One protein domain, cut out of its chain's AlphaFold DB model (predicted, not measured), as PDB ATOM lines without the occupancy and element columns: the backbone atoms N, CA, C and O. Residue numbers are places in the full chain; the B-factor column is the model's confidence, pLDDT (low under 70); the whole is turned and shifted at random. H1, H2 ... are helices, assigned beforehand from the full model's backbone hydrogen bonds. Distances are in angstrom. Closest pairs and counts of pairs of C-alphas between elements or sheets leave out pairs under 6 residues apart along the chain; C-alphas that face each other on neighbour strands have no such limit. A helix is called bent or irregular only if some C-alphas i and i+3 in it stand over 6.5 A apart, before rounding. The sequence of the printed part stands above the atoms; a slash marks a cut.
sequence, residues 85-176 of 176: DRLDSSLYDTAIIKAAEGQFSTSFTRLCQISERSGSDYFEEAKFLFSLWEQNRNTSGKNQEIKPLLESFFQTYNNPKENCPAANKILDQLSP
ATOM      1  N   ASP A  85     -17.299 -47.088   8.043       91.81
ATOM      2  CA  ASP A  85     -16.376 -48.087   8.605       91.81
ATOM      3  C   ASP A  85     -15.565 -48.764   7.495       91.81
ATOM      4  O   ASP A  85     -14.349 -48.921   7.594       91.81
ATOM      5  N   ARG A  86     -16.231 -49.130   6.395       92.50
ATOM      6  CA  ARG A  86     -15.573 -49.781   5.261       92.50
ATOM      7  C   ARG A  86     -14.673 -48.827   4.474       92.50
ATOM      8  O   ARG A  86     -13.623 -49.251   3.994       92.50
ATOM      9  N   LEU A  87     -15.056 -47.556   4.351       94.44
ATOM     10  CA  LEU A  87     -14.203 -46.528   3.753       94.44
ATOM     11  C   LEU A  87     -12.972 -46.258   4.625       94.44
ATOM     12  O   LEU A  87     -11.868 -46.244   4.091       94.44
ATOM     13  N   ASP A  88     -13.148 -46.112   5.939       95.12
ATOM     14  CA  ASP A  88     -12.063 -45.925   6.910       95.12
ATOM     15  C   ASP A  88     -11.088 -47.114   6.871       95.12
ATOM     16  O   ASP A  88      -9.879 -46.915   6.787       95.12
ATOM     17  N   SER A  89     -11.609 -48.346   6.824       93.69
ATOM     18  CA  SER A  89     -10.806 -49.561   6.629       93.69
ATOM     19  C   SER A  89      -9.994 -49.512   5.336       93.69
ATOM     20  O   SER A  89      -8.802 -49.810   5.337       93.69
ATOM     21  N   SER A  90     -10.618 -49.117   4.222       94.56
ATOM     22  CA  SER A  90      -9.934 -49.041   2.930       94.56
ATOM     23  C   SER A  90      -8.871 -47.942   2.904       94.56
ATOM     24  O   SER A  90      -7.799 -48.139   2.333       94.56
ATOM     25  N   LEU A  91      -9.144 -46.792   3.524       96.12
ATOM     26  CA  LEU A  91      -8.179 -45.706   3.705       96.12
ATOM     27  C   LEU A  91      -6.972 -46.180   4.510       96.12
ATOM     28  O   LEU A  91      -5.836 -45.947   4.105       96.12
ATOM     29  N   TYR A  92      -7.213 -46.894   5.605       95.00
ATOM     30  CA  TYR A  92      -6.156 -47.444   6.438       95.00
ATOM     31  C   TYR A  92      -5.310 -48.486   5.690       95.00
ATOM     32  O   TYR A  92      -4.091 -48.343   5.598       95.00
ATOM     33  N   ASP A  93      -5.944 -49.484   5.073       93.62
ATOM     34  CA  ASP A  93      -5.248 -50.539   4.328       93.62
ATOM     35  C   ASP A  93      -4.397 -49.959   3.187       93.62
ATOM     36  O   ASP A  93      -3.233 -50.329   3.009       93.62
ATOM     37  N   THR A  94      -4.963 -49.023   2.417       94.88
ATOM     38  CA  THR A  94      -4.227 -48.352   1.336       94.88
ATOM     39  C   THR A  94      -3.098 -47.487   1.884       94.88
ATOM     40  O   THR A  94      -2.017 -47.486   1.299       94.88
ATOM     41  N   ALA A  95      -3.272 -46.820   3.029       94.50
ATOM     42  CA  ALA A  95      -2.189 -46.080   3.670       94.50
ATOM     43  C   ALA A  95      -1.000 -46.984   4.022       94.50
ATOM     44  O   ALA A  95       0.144 -46.616   3.739       94.50
ATOM     45  N   ILE A  96      -1.252 -48.169   4.585       92.31
ATOM     46  CA  ILE A  96      -0.203 -49.142   4.921       92.31
ATOM     47  C   ILE A  96       0.531 -49.617   3.666       92.31
ATOM     48  O   ILE A  96       1.762 -49.588   3.630       92.31
ATOM     49  N   ILE A  97      -0.207 -49.999   2.619       90.75
ATOM     50  CA  ILE A  97       0.381 -50.433   1.342       90.75
ATOM     51  C   ILE A  97       1.259 -49.319   0.758       90.75
ATOM     52  O   ILE A  97       2.410 -49.558   0.402       90.75
ATOM     53  N   LYS A  98       0.759 -48.078   0.736       89.38
ATOM     54  CA  LYS A  98       1.496 -46.926   0.203       89.38
ATOM     55  C   LYS A  98       2.749 -46.612   1.009       89.38
ATOM     56  O   LYS A  98       3.783 -46.321   0.415       89.38
ATOM     57  N   ALA A  99       2.696 -46.715   2.335       89.38
ATOM     58  CA  ALA A  99       3.883 -46.565   3.173       89.38
ATOM     59  C   ALA A  99       4.925 -47.657   2.880       89.38
ATOM     60  O   ALA A  99       6.107 -47.346   2.740       89.38
ATOM     61  N   ALA A 100       4.498 -48.914   2.720       87.25
ATOM     62  CA  ALA A 100       5.386 -50.027   2.378       87.25
ATOM     63  C   ALA A 100       6.042 -49.865   0.991       87.25
ATOM     64  O   ALA A 100       7.188 -50.261   0.797       87.25
ATOM     65  N   GLU A 101       5.346 -49.228   0.045       87.38
ATOM     66  CA  GLU A 101       5.857 -48.859  -1.283       87.38
ATOM     67  C   GLU A 101       6.753 -47.599  -1.275       87.38
ATOM     68  O   GLU A 101       7.248 -47.187  -2.325       87.38
ATOM     69  N   GLY A 102       6.953 -46.951  -0.121       84.69
ATOM     70  CA  GLY A 102       7.699 -45.691   0.005       84.69
ATOM     71  C   GLY A 102       6.920 -44.439  -0.424       84.69
ATOM     72  O   GLY A 102       7.477 -43.345  -0.485       84.69
ATOM     73  N   GLN A 103       5.619 -44.560  -0.698       88.81
ATOM     74  CA  GLN A 103       4.719 -43.464  -1.072       88.81
ATOM     75  C   GLN A 103       4.107 -42.797   0.170       88.81
ATOM     76  O   GLN A 103       2.887 -42.748   0.348       88.81
ATOM     77  N   PHE A 104       4.963 -42.268   1.047       89.44
ATOM     78  CA  PHE A 104       4.553 -41.721   2.347       89.44
ATOM     79  C   PHE A 104       3.568 -40.551   2.253       89.44
ATOM     80  O   PHE A 104       2.609 -40.522   3.011       89.44
ATOM     81  N   SER A 105       3.726 -39.630   1.296       90.88
ATOM     82  CA  SER A 105       2.783 -38.506   1.134       90.88
ATOM     83  C   SER A 105       1.349 -38.986   0.854       90.88
ATOM     84  O   SER A 105       0.383 -38.518   1.467       90.88
ATOM     85  N   THR A 106       1.206 -39.995  -0.012       92.75
ATOM     86  CA  THR A 106      -0.087 -40.635  -0.277       92.75
ATOM     87  C   THR A 106      -0.606 -41.336   0.974       92.75
ATOM     88  O   THR A 106      -1.771 -41.172   1.323       92.75
ATOM     89  N   SER A 107       0.260 -42.065   1.681       93.81
ATOM     90  CA  SER A 107      -0.091 -42.729   2.939       93.81
ATOM     91  C   SER A 107      -0.629 -41.747   3.989       93.81
ATOM     92  O   SER A 107      -1.713 -41.953   4.530       93.81
ATOM     93  N   PHE A 108       0.061 -40.626   4.210       94.94
ATOM     94  CA  PHE A 108      -0.357 -39.596   5.162       94.94
ATOM     95  C   PHE A 108      -1.695 -38.977   4.763       94.94
ATOM     96  O   PHE A 108      -2.582 -38.848   5.601       94.94
ATOM     97  N   THR A 109      -1.878 -38.685   3.473       95.75
ATOM     98  CA  THR A 109      -3.151 -38.175   2.947       95.75
ATOM     99  C   THR A 109      -4.303 -39.135   3.244       95.75
ATOM    100  O   THR A 109      -5.360 -38.696   3.693       95.75
ATOM    101  N   ARG A 110      -4.101 -40.442   3.036       95.38
ATOM    102  CA  ARG A 110      -5.115 -41.472   3.308       95.38
ATOM    103  C   ARG A 110      -5.474 -41.534   4.792       95.38
ATOM    104  O   ARG A 110      -6.654 -41.563   5.123       95.38
ATOM    105  N   LEU A 111      -4.487 -41.470   5.685       96.19
ATOM    106  CA  LEU A 111      -4.744 -41.451   7.128       96.19
ATOM    107  C   LEU A 111      -5.445 -40.169   7.589       96.19
ATOM    108  O   LEU A 111      -6.326 -40.242   8.439       96.19
ATOM    109  N   CYS A 112      -5.113 -39.013   7.011       96.44
ATOM    110  CA  CYS A 112      -5.801 -37.755   7.318       96.44
ATOM    111  C   CYS A 112      -7.280 -37.761   6.895       96.44
ATOM    112  O   CYS A 112      -8.086 -37.054   7.489       96.44
ATOM    113  N   GLN A 113      -7.656 -38.571   5.899       95.50
ATOM    114  CA  GLN A 113      -9.045 -38.707   5.444       95.50
ATOM    115  C   GLN A 113      -9.916 -39.559   6.384       95.50
ATOM    116  O   GLN A 113     -11.145 -39.533   6.258       95.50
ATOM    117  N   ILE A 114      -9.313 -40.302   7.319       95.81
ATOM    118  CA  ILE A 114     -10.051 -41.091   8.311       95.81
ATOM    119  C   ILE A 114     -10.687 -40.129   9.315       95.81
ATOM    120  O   ILE A 114     -10.008 -39.362   9.999       95.81
ATOM    121  N   SER A 115     -12.016 -40.156   9.382       90.94
ATOM    122  CA  SER A 115     -12.785 -39.181  10.156       90.94
ATOM    123  C   SER A 115     -12.737 -39.480  11.656       90.94
ATOM    124  O   SER A 115     -12.908 -40.626  12.077       90.94
ATOM    125  N   GLU A 116     -12.585 -38.434  12.472       93.81
ATOM    126  CA  GLU A 116     -12.762 -38.535  13.920       93.81
ATOM    127  C   GLU A 116     -14.239 -38.792  14.241       93.81
ATOM    128  O   GLU A 116     -15.118 -37.986  13.932       93.81
ATOM    129  N   ARG A 117     -14.525 -39.941  14.856       91.25
ATOM    130  CA  ARG A 117     -15.871 -40.319  15.293       91.25
ATOM    131  C   ARG A 117     -15.796 -41.269  16.480       91.25
ATOM    132  O   ARG A 117     -14.859 -42.056  16.606       91.25
ATOM    133  N   SER A 118     -16.806 -41.207  17.341       86.81
ATOM    134  CA  SER A 118     -16.891 -42.071  18.520       86.81
ATOM    135  C   SER A 118     -16.875 -43.547  18.114       86.81
ATOM    136  O   SER A 118     -17.711 -43.974  17.320       86.81
ATOM    137  N   GLY A 119     -15.948 -44.319  18.687       84.19
ATOM    138  CA  GLY A 119     -15.827 -45.759  18.446       84.19
ATOM    139  C   GLY A 119     -15.201 -46.150  17.102       84.19
ATOM    140  O   GLY A 119     -15.382 -47.285  16.680       84.19
ATOM    141  N   SER A 120     -14.505 -45.238  16.411       90.00
ATOM    142  CA  SER A 120     -13.723 -45.603  15.221       90.00
ATOM    143  C   SER A 120     -12.364 -46.171  15.608       90.00
ATOM    144  O   SER A 120     -11.440 -45.421  15.927       90.00
ATOM    145  N   ASP A 121     -12.232 -47.492  15.518       93.62
ATOM    146  CA  ASP A 121     -10.955 -48.177  15.734       93.62
ATOM    147  C   ASP A 121      -9.902 -47.708  14.717       93.62
ATOM    148  O   ASP A 121      -8.777 -47.392  15.093       93.62
ATOM    149  N   TYR A 122     -10.283 -47.526  13.446       95.06
ATOM    150  CA  TYR A 122      -9.372 -47.052  12.395       95.06
ATOM    151  C   TYR A 122      -8.834 -45.641  12.641       95.06
ATOM    152  O   TYR A 122      -7.701 -45.341  12.267       95.06
ATOM    153  N   PHE A 123      -9.618 -44.763  13.271       95.94
ATOM    154  CA  PHE A 123      -9.134 -43.434  13.644       95.94
ATOM    155  C   PHE A 123      -8.078 -43.515  14.752       95.94
ATOM    156  O   PHE A 123      -7.043 -42.848  14.680       95.94
ATOM    157  N   GLU A 124      -8.299 -44.362  15.761       96.06
ATOM    158  CA  GLU A 124      -7.310 -44.597  16.814       96.06
ATOM    159  C   GLU A 124      -6.055 -45.300  16.276       96.06
ATOM    160  O   GLU A 124      -4.939 -44.928  16.650       96.06
ATOM    161  N   GLU A 125      -6.203 -46.230  15.332       95.00
ATOM    162  CA  GLU A 125      -5.073 -46.837  14.626       95.00
ATOM    163  C   GLU A 125      -4.298 -45.806  13.791       95.00
ATOM    164  O   GLU A 125      -3.068 -45.780  13.836       95.00
ATOM    165  N   ALA A 126      -4.976 -44.887  13.097       95.88
ATOM    166  CA  ALA A 126      -4.321 -43.802  12.366       95.88
ATOM    167  C   ALA A 126      -3.521 -42.876  13.300       95.88
ATOM    168  O   ALA A 126      -2.368 -42.544  13.014       95.88
ATOM    169  N   LYS A 127      -4.089 -42.511  14.459       95.06
ATOM    170  CA  LYS A 127      -3.380 -41.754  15.510       95.06
ATOM    171  C   LYS A 127      -2.150 -42.495  16.009       95.06
ATOM    172  O   LYS A 127      -1.095 -41.888  16.231       95.06
ATOM    173  N   PHE A 128      -2.285 -43.803  16.209       92.75
ATOM    174  CA  PHE A 128      -1.181 -44.653  16.622       92.75
ATOM    175  C   PHE A 128      -0.076 -44.688  15.560       92.75
ATOM    176  O   PHE A 128       1.083 -44.494  15.916       92.75
ATOM    177  N   LEU A 129      -0.408 -44.825  14.272       91.38
ATOM    178  CA  LEU A 129       0.572 -44.804  13.179       91.38
ATOM    179  C   LEU A 129       1.330 -43.480  13.085       91.38
ATOM    180  O   LEU A 129       2.558 -43.496  13.018       91.38
ATOM    181  N   PHE A 130       0.638 -42.338  13.151       92.31
ATOM    182  CA  PHE A 130       1.305 -41.032  13.185       92.31
ATOM    183  C   PHE A 130       2.259 -40.916  14.380       92.31
ATOM    184  O   PHE A 130       3.391 -40.456  14.231       92.31
ATOM    185  N   SER A 131       1.837 -41.400  15.551       88.44
ATOM    186  CA  SER A 131       2.685 -41.425  16.748       88.44
ATOM    187  C   SER A 131       3.895 -42.348  16.573       88.44
ATOM    188  O   SER A 131       5.001 -42.001  16.979       88.44
ATOM    189  N   LEU A 132       3.706 -43.516  15.956       86.44
ATOM    190  CA  LEU A 132       4.761 -44.492  15.704       86.44
ATOM    191  C   LEU A 132       5.797 -43.946  14.717       86.44
ATOM    192  O   LEU A 132       6.997 -44.111  14.932       86.44
ATOM    193  N   TRP A 133       5.363 -43.262  13.665       84.88
ATOM    194  CA  TRP A 133       6.260 -42.620  12.711       84.88
ATOM    195  C   TRP A 133       7.052 -41.463  13.314       84.88
ATOM    196  O   TRP A 133       8.248 -41.360  13.045       84.88
ATOM    197  N   GLU A 134       6.442 -40.663  14.190       82.69
ATOM    198  CA  GLU A 134       7.163 -39.636  14.951       82.69
ATOM    199  C   GLU A 134       8.178 -40.259  15.928       82.69
ATOM    200  O   GLU A 134       9.318 -39.811  16.031       82.69
ATOM    201  N   GLN A 135       7.822 -41.350  16.615       78.62
ATOM    202  CA  GLN A 135       8.734 -42.043  17.539       78.62
ATOM    203  C   GLN A 135       9.922 -42.697  16.822       78.62
ATOM    204  O   GLN A 135      11.041 -42.688  17.334       78.62
ATOM    205  N   ASN A 136       9.705 -43.221  15.615       71.69
ATOM    206  CA  ASN A 136      10.742 -43.841  14.790       71.69
ATOM    207  C   ASN A 136      11.503 -42.824  13.917       71.69
ATOM    208  O   ASN A 136      12.202 -43.209  12.978       71.69
ATOM    209  N   ARG A 137      11.438 -41.525  14.261       60.00
ATOM    210  CA  ARG A 137      12.101 -40.406  13.564       60.00
ATOM    211  C   ARG A 137      13.588 -40.602  13.259       60.00
ATOM    212  O   ARG A 137      14.080 -39.986  12.322       60.00
ATOM    213  N   ASN A 138      14.283 -41.444  14.031       56.19
ATOM    214  CA  ASN A 138      15.741 -41.605  13.994       56.19
ATOM    215  C   ASN A 138      16.220 -43.060  13.786       56.19
ATOM    216  O   ASN A 138      17.416 -43.328  13.912       56.19
ATOM    217  N   THR A 139      15.341 -44.030  13.512       57.00
ATOM    218  CA  THR A 139      15.767 -45.431  13.303       57.00
ATOM    219  C   THR A 139      16.362 -45.622  11.902       57.00
ATOM    220  O   THR A 139      15.659 -45.695  10.898       57.00
ATOM    221  N   SER A 140      17.695 -45.687  11.838       50.19
ATOM    222  CA  SER A 140      18.537 -45.554  10.640       50.19
ATOM    223  C   SER A 140      18.717 -46.832   9.795       50.19
ATOM    224  O   SER A 140      19.843 -47.198   9.456       50.19
ATOM    225  N   GLY A 141      17.637 -47.514   9.409       51.38
ATOM    226  CA  GLY A 141      17.730 -48.663   8.487       51.38
ATOM    227  C   GLY A 141      17.959 -48.313   6.997       51.38
ATOM    228  O   GLY A 141      18.443 -49.169   6.262       51.38
ATOM    229  N   LYS A 142      17.661 -47.062   6.577       49.31
ATOM    230  CA  LYS A 142      17.500 -46.536   5.182       49.31
ATOM    231  C   LYS A 142      16.347 -47.195   4.381       49.31
ATOM    232  O   LYS A 142      16.044 -48.356   4.598       49.31
ATOM    233  N   ASN A 143      15.606 -46.517   3.480       52.28
ATOM    234  CA  ASN A 143      15.966 -45.451   2.514       52.28
ATOM    235  C   ASN A 143      15.432 -44.016   2.745       52.28
ATOM    236  O   ASN A 143      15.884 -43.124   2.034       52.28
ATOM    237  N   GLN A 144      14.551 -43.738   3.707       61.78
ATOM    238  CA  GLN A 144      14.067 -42.372   3.985       61.78
ATOM    239  C   GLN A 144      13.789 -42.185   5.478       61.78
ATOM    240  O   GLN A 144      13.212 -43.060   6.118       61.78
ATOM    241  N   GLU A 145      14.205 -41.046   6.032       71.69
ATOM    242  CA  GLU A 145      13.821 -40.639   7.384       71.69
ATOM    243  C   GLU A 145      12.369 -40.152   7.354       71.69
ATOM    244  O   GLU A 145      12.009 -39.305   6.537       71.69
ATOM    245  N   ILE A 146      11.516 -40.691   8.227       78.25
ATOM    246  CA  ILE A 146      10.077 -40.387   8.188       78.25
ATOM    247  C   ILE A 146       9.788 -38.963   8.684       78.25
ATOM    248  O   ILE A 146       8.880 -38.308   8.181       78.25
ATOM    249  N   LYS A 147      10.603 -38.441   9.607       79.31
ATOM    250  CA  LYS A 147      10.448 -37.090  10.155       79.31
ATOM    251  C   LYS A 147      10.456 -35.978   9.090       79.31
ATOM    252  O   LYS A 147       9.463 -35.259   9.016       79.31
ATOM    253  N   PRO A 148      11.488 -35.838   8.233       84.00
ATOM    254  CA  PRO A 148      11.473 -34.805   7.199       84.00
ATOM    255  C   PRO A 148      10.328 -34.992   6.193       84.00
ATOM    256  O   PRO A 148       9.858 -34.012   5.621       84.00
ATOM    257  N   LEU A 149       9.843 -36.223   5.986       87.06
ATOM    258  CA  LEU A 149       8.665 -36.474   5.150       87.06
ATOM    259  C   LEU A 149       7.377 -35.969   5.808       87.06
ATOM    260  O   LEU A 149       6.575 -35.327   5.134       87.06
ATOM    261  N   LEU A 150       7.182 -36.229   7.105       88.62
ATOM    262  CA  LEU A 150       6.039 -35.728   7.878       88.62
ATOM    263  C   LEU A 150       6.047 -34.198   7.964       88.62
ATOM    264  O   LEU A 150       5.026 -33.567   7.705       88.62
ATOM    265  N   GLU A 151       7.198 -33.600   8.276       88.81
ATOM    266  CA  GLU A 151       7.366 -32.143   8.335       88.81
ATOM    267  C   GLU A 151       7.055 -31.491   6.985       88.81
ATOM    268  O   GLU A 151       6.238 -30.576   6.914       88.81
ATOM    269  N   SER A 152       7.652 -31.999   5.902       90.06
ATOM    270  CA  SER A 152       7.415 -31.500   4.543       90.06
ATOM    271  C   SER A 152       5.947 -31.638   4.123       90.06
ATOM    272  O   SER A 152       5.358 -30.713   3.556       90.06
ATOM    273  N   PHE A 153       5.321 -32.770   4.457       92.62
ATOM    274  CA  PHE A 153       3.902 -32.984   4.207       92.62
ATOM    275  C   PHE A 153       3.052 -31.928   4.920       92.62
ATOM    276  O   PHE A 153       2.307 -31.205   4.264       92.62
ATOM    277  N   PHE A 154       3.200 -31.760   6.234       92.62
ATOM    278  CA  PHE A 154       2.353 -30.835   6.990       92.62
ATOM    279  C   PHE A 154       2.655 -29.353   6.750       92.62
ATOM    280  O   PHE A 154       1.764 -28.530   6.948       92.62
ATOM    281  N   GLN A 155       3.848 -28.996   6.269       90.94
ATOM    282  CA  GLN A 155       4.146 -27.635   5.805       90.94
ATOM    283  C   GLN A 155       3.332 -27.238   4.566       90.94
ATOM    284  O   GLN A 155       3.056 -26.058   4.363       90.94
ATOM    285  N   THR A 156       2.970 -28.210   3.727       91.00
ATOM    286  CA  THR A 156       2.244 -27.975   2.468       91.00
ATOM    287  C   THR A 156       0.778 -28.393   2.533       91.00
ATOM    288  O   THR A 156      -0.023 -27.978   1.695       91.00
ATOM    289  N   TYR A 157       0.406 -29.188   3.535       91.50
ATOM    290  CA  TYR A 157      -0.959 -29.631   3.746       91.50
ATOM    291  C   TYR A 157      -1.828 -28.486   4.275       91.50
ATOM    292  O   TYR A 157      -1.491 -27.828   5.258       91.50
ATOM    293  N   ASN A 158      -2.959 -28.237   3.620       91.81
ATOM    294  CA  ASN A 158      -3.832 -27.119   3.964       91.81
ATOM    295  C   ASN A 158      -4.534 -27.357   5.312       91.81
ATOM    296  O   ASN A 158      -5.161 -28.400   5.489       91.81
ATOM    297  N   ASN A 159      -4.465 -26.386   6.231       91.06
ATOM    298  CA  ASN A 159      -5.054 -26.425   7.579       91.06
ATOM    299  C   ASN A 159      -4.905 -27.793   8.283       91.06
ATOM    300  O   ASN A 159      -5.905 -28.448   8.582       91.06
ATOM    301  N   PRO A 160      -3.679 -28.259   8.585       90.81
ATOM    302  CA  PRO A 160      -3.456 -29.636   9.021       90.81
ATOM    303  C   PRO A 160      -4.134 -29.980  10.353       90.81
ATOM    304  O   PRO A 160      -4.579 -31.109  10.524       90.81
ATOM    305  N   LYS A 161      -4.291 -29.008  11.262       89.62
ATOM    306  CA  LYS A 161      -5.009 -29.206  12.536       89.62
ATOM    307  C   LYS A 161      -6.515 -29.433  12.361       89.62
ATOM    308  O   LYS A 161      -7.148 -30.048  13.210       89.62
ATOM    309  N   GLU A 162      -7.088 -28.913  11.280       90.81
ATOM    310  CA  GLU A 162      -8.508 -29.074  10.952       90.81
ATOM    311  C   GLU A 162      -8.726 -30.318  10.082       90.81
ATOM    312  O   GLU A 162      -9.638 -31.104  10.321       90.81
ATOM    313  N   ASN A 163      -7.842 -30.526   9.105       93.06
ATOM    314  CA  ASN A 163      -8.018 -31.522   8.051       93.06
ATOM    315  C   ASN A 163      -7.316 -32.860   8.323       93.06
ATOM    316  O   ASN A 163      -7.497 -33.802   7.558       93.06
ATOM    317  N   CYS A 164      -6.505 -32.963   9.378       95.31
ATOM    318  CA  CYS A 164      -5.848 -34.207   9.775       95.31
ATOM    319  C   CYS A 164      -5.926 -34.430  11.297       95.31
ATOM    320  O   CYS A 164      -4.896 -34.460  11.979       95.31
ATOM    321  N   PRO A 165      -7.134 -34.623  11.862       93.56
ATOM    322  CA  PRO A 165      -7.314 -34.749  13.310       93.56
ATOM    323  C   PRO A 165      -6.527 -35.918  13.924       93.56
ATOM    324  O   PRO A 165      -6.069 -35.835  15.066       93.56
ATOM    325  N   ALA A 166      -6.272 -36.979  13.149       94.00
ATOM    326  CA  ALA A 166      -5.444 -38.107  13.574       94.00
ATOM    327  C   ALA A 166      -3.979 -37.715  13.871       94.00
ATOM    328  O   ALA A 166      -3.305 -38.381  14.659       94.00
ATOM    329  N   ALA A 167      -3.487 -36.616  13.296       94.25
ATOM    330  CA  ALA A 167      -2.134 -36.109  13.497       94.25
ATOM    331  C   ALA A 167      -2.040 -34.981  14.543       94.25
ATOM    332  O   ALA A 167      -0.944 -34.489  14.801       94.25
ATOM    333  N   ASN A 168      -3.139 -34.574  15.192       90.69
ATOM    334  CA  ASN A 168      -3.146 -33.401  16.083       90.69
ATOM    335  C   ASN A 168      -2.043 -33.429  17.154       90.69
ATOM    336  O   ASN A 168      -1.339 -32.440  17.343       90.69
ATOM    337  N   LYS A 169      -1.812 -34.590  17.782       87.00
ATOM    338  CA  LYS A 169      -0.762 -34.747  18.802       87.00
ATOM    339  C   LYS A 169       0.648 -34.456  18.285       87.00
ATOM    340  O   LYS A 169       1.465 -33.955  19.049       87.00
ATOM    341  N   ILE A 170       0.942 -34.810  17.033       87.50
ATOM    342  CA  ILE A 170       2.266 -34.581  16.439       87.50
ATOM    343  C   ILE A 170       2.366 -33.171  15.854       87.50
ATOM    344  O   ILE A 170       3.405 -32.537  15.978       87.50
ATOM    345  N   LEU A 171       1.277 -32.614  15.316       87.00
ATOM    346  CA  LEU A 171       1.238 -31.237  14.811       87.00
ATOM    347  C   LEU A 171       1.544 -30.199  15.898       87.00
ATOM    348  O   LEU A 171       2.174 -29.177  15.619       87.00
ATOM    349  N   ASP A 172       1.142 -30.471  17.139       84.38
ATOM    350  CA  ASP A 172       1.493 -29.635  18.290       84.38
ATOM    351  C   ASP A 172       2.985 -29.714  18.656       84.38
ATOM    352  O   ASP A 172       3.518 -28.772  19.229       84.38
ATOM    353  N   GLN A 173       3.672 -30.803  18.297       78.31
ATOM    354  CA  GLN A 173       5.111 -30.997  18.531       78.31
ATOM    355  C   GLN A 173       5.982 -30.479  17.379       78.31
ATOM    356  O   GLN A 173       7.158 -30.188  17.585       78.31
ATOM    357  N   LEU A 174       5.415 -30.378  16.172       69.81
ATOM    358  CA  LEU A 174       6.071 -29.838  14.976       69.81
ATOM    359  C   LEU A 174       5.976 -28.305  14.878       69.81
ATOM    360  O   LEU A 174       6.655 -27.701  14.048       69.81
ATOM    361  N   SER A 175       5.133 -27.673  15.700       58.50
ATOM    362  CA  SER A 175       5.064 -26.214  15.812       58.50
ATOM    363  C   SER A 175       6.251 -25.709  16.658       58.50
ATOM    364  O   SER A 175       6.495 -26.294  17.713       58.50
ATOM    365  N   PRO A 176       7.005 -24.689  16.203       51.94
ATOM    366  CA  PRO A 176       8.190 -24.182  16.904       51.94
ATOM    367  C   PRO A 176       7.891 -23.597  18.289       51.94
ATOM    368  O   PRO A 176       6.777 -23.055  18.484       51.94
TER     369      PRO A 176
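What this domain is: This is residues 85 to 176 of the 176 residues of an uncharacterized protein of Leptolyngbya sp. SIO3F4 (UniProt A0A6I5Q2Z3). A compact, helical body: the hairpin of H1 and H2 is set beside H3, H6 runs along H3 the same way, and H4 makes a steep corner with H3, where its first residue, Ile 146, comes near Trp 133 towards the end of H3. H2, which folds back along H1, lies nearest the middle. The 92 printed residues include six named helices, H1 to H6 in chain order, and no named strand; the class is all helix. The radius of gyration of the C-alphas is 12.5 A, and the spans are 35 by 30 by 20 A.

How they stand to each other: H1, residues 85 to 100, touches H2, residues 104 to 112, in a helical hairpin at a shallow tilt of 18 degrees; their closest C-alphas, Ala 95 and Ser 107, are 4.0 A apart. H3, residues 121 to 135, touches H1 with residues 122 to 126 alone, closest at the C-alphas of Asp 88 and Tyr 122, 6.2 A. H4, residues 146 to 156, touches H2 at a steep tilt of 65 degrees, closest at the C-alphas of Ser 105 and Phe 153, 6.4 A. H5, residues 160 to 163, is apart from H3. H6, residues 165 to 174, touches H3 at a shallow tilt of 18 degrees, the same way, closest at the C-alphas of Lys 127 and Ala 166, 4.6 A. Every O i to N i+4 pair is within hydrogen-bond range in H1, H2, H3 and H4; in H6 3 of 6 are, and H5 is too short for such a pair.

Where its parts are: H1 begins at C-alpha 85 (-16.376, -48.087, 8.605) and is 22.7 A long; H2 is 12.2 A, H3 20.7 A, H4 15.8 A and H5 5.0 A. H6, 14.4 A, ends at C-alpha 174 (6.071, -29.838, 14.976) and is irregular: C-alphas 166 and 169 are 7.8 A apart.

The domain as a whole: The C-alphas farthest apart, Ser 118 and Lys 142, are 37.2 A apart. The printed part has no cut and no long link. Residues 137 to 144 and 174 to 176 have pLDDT under 70.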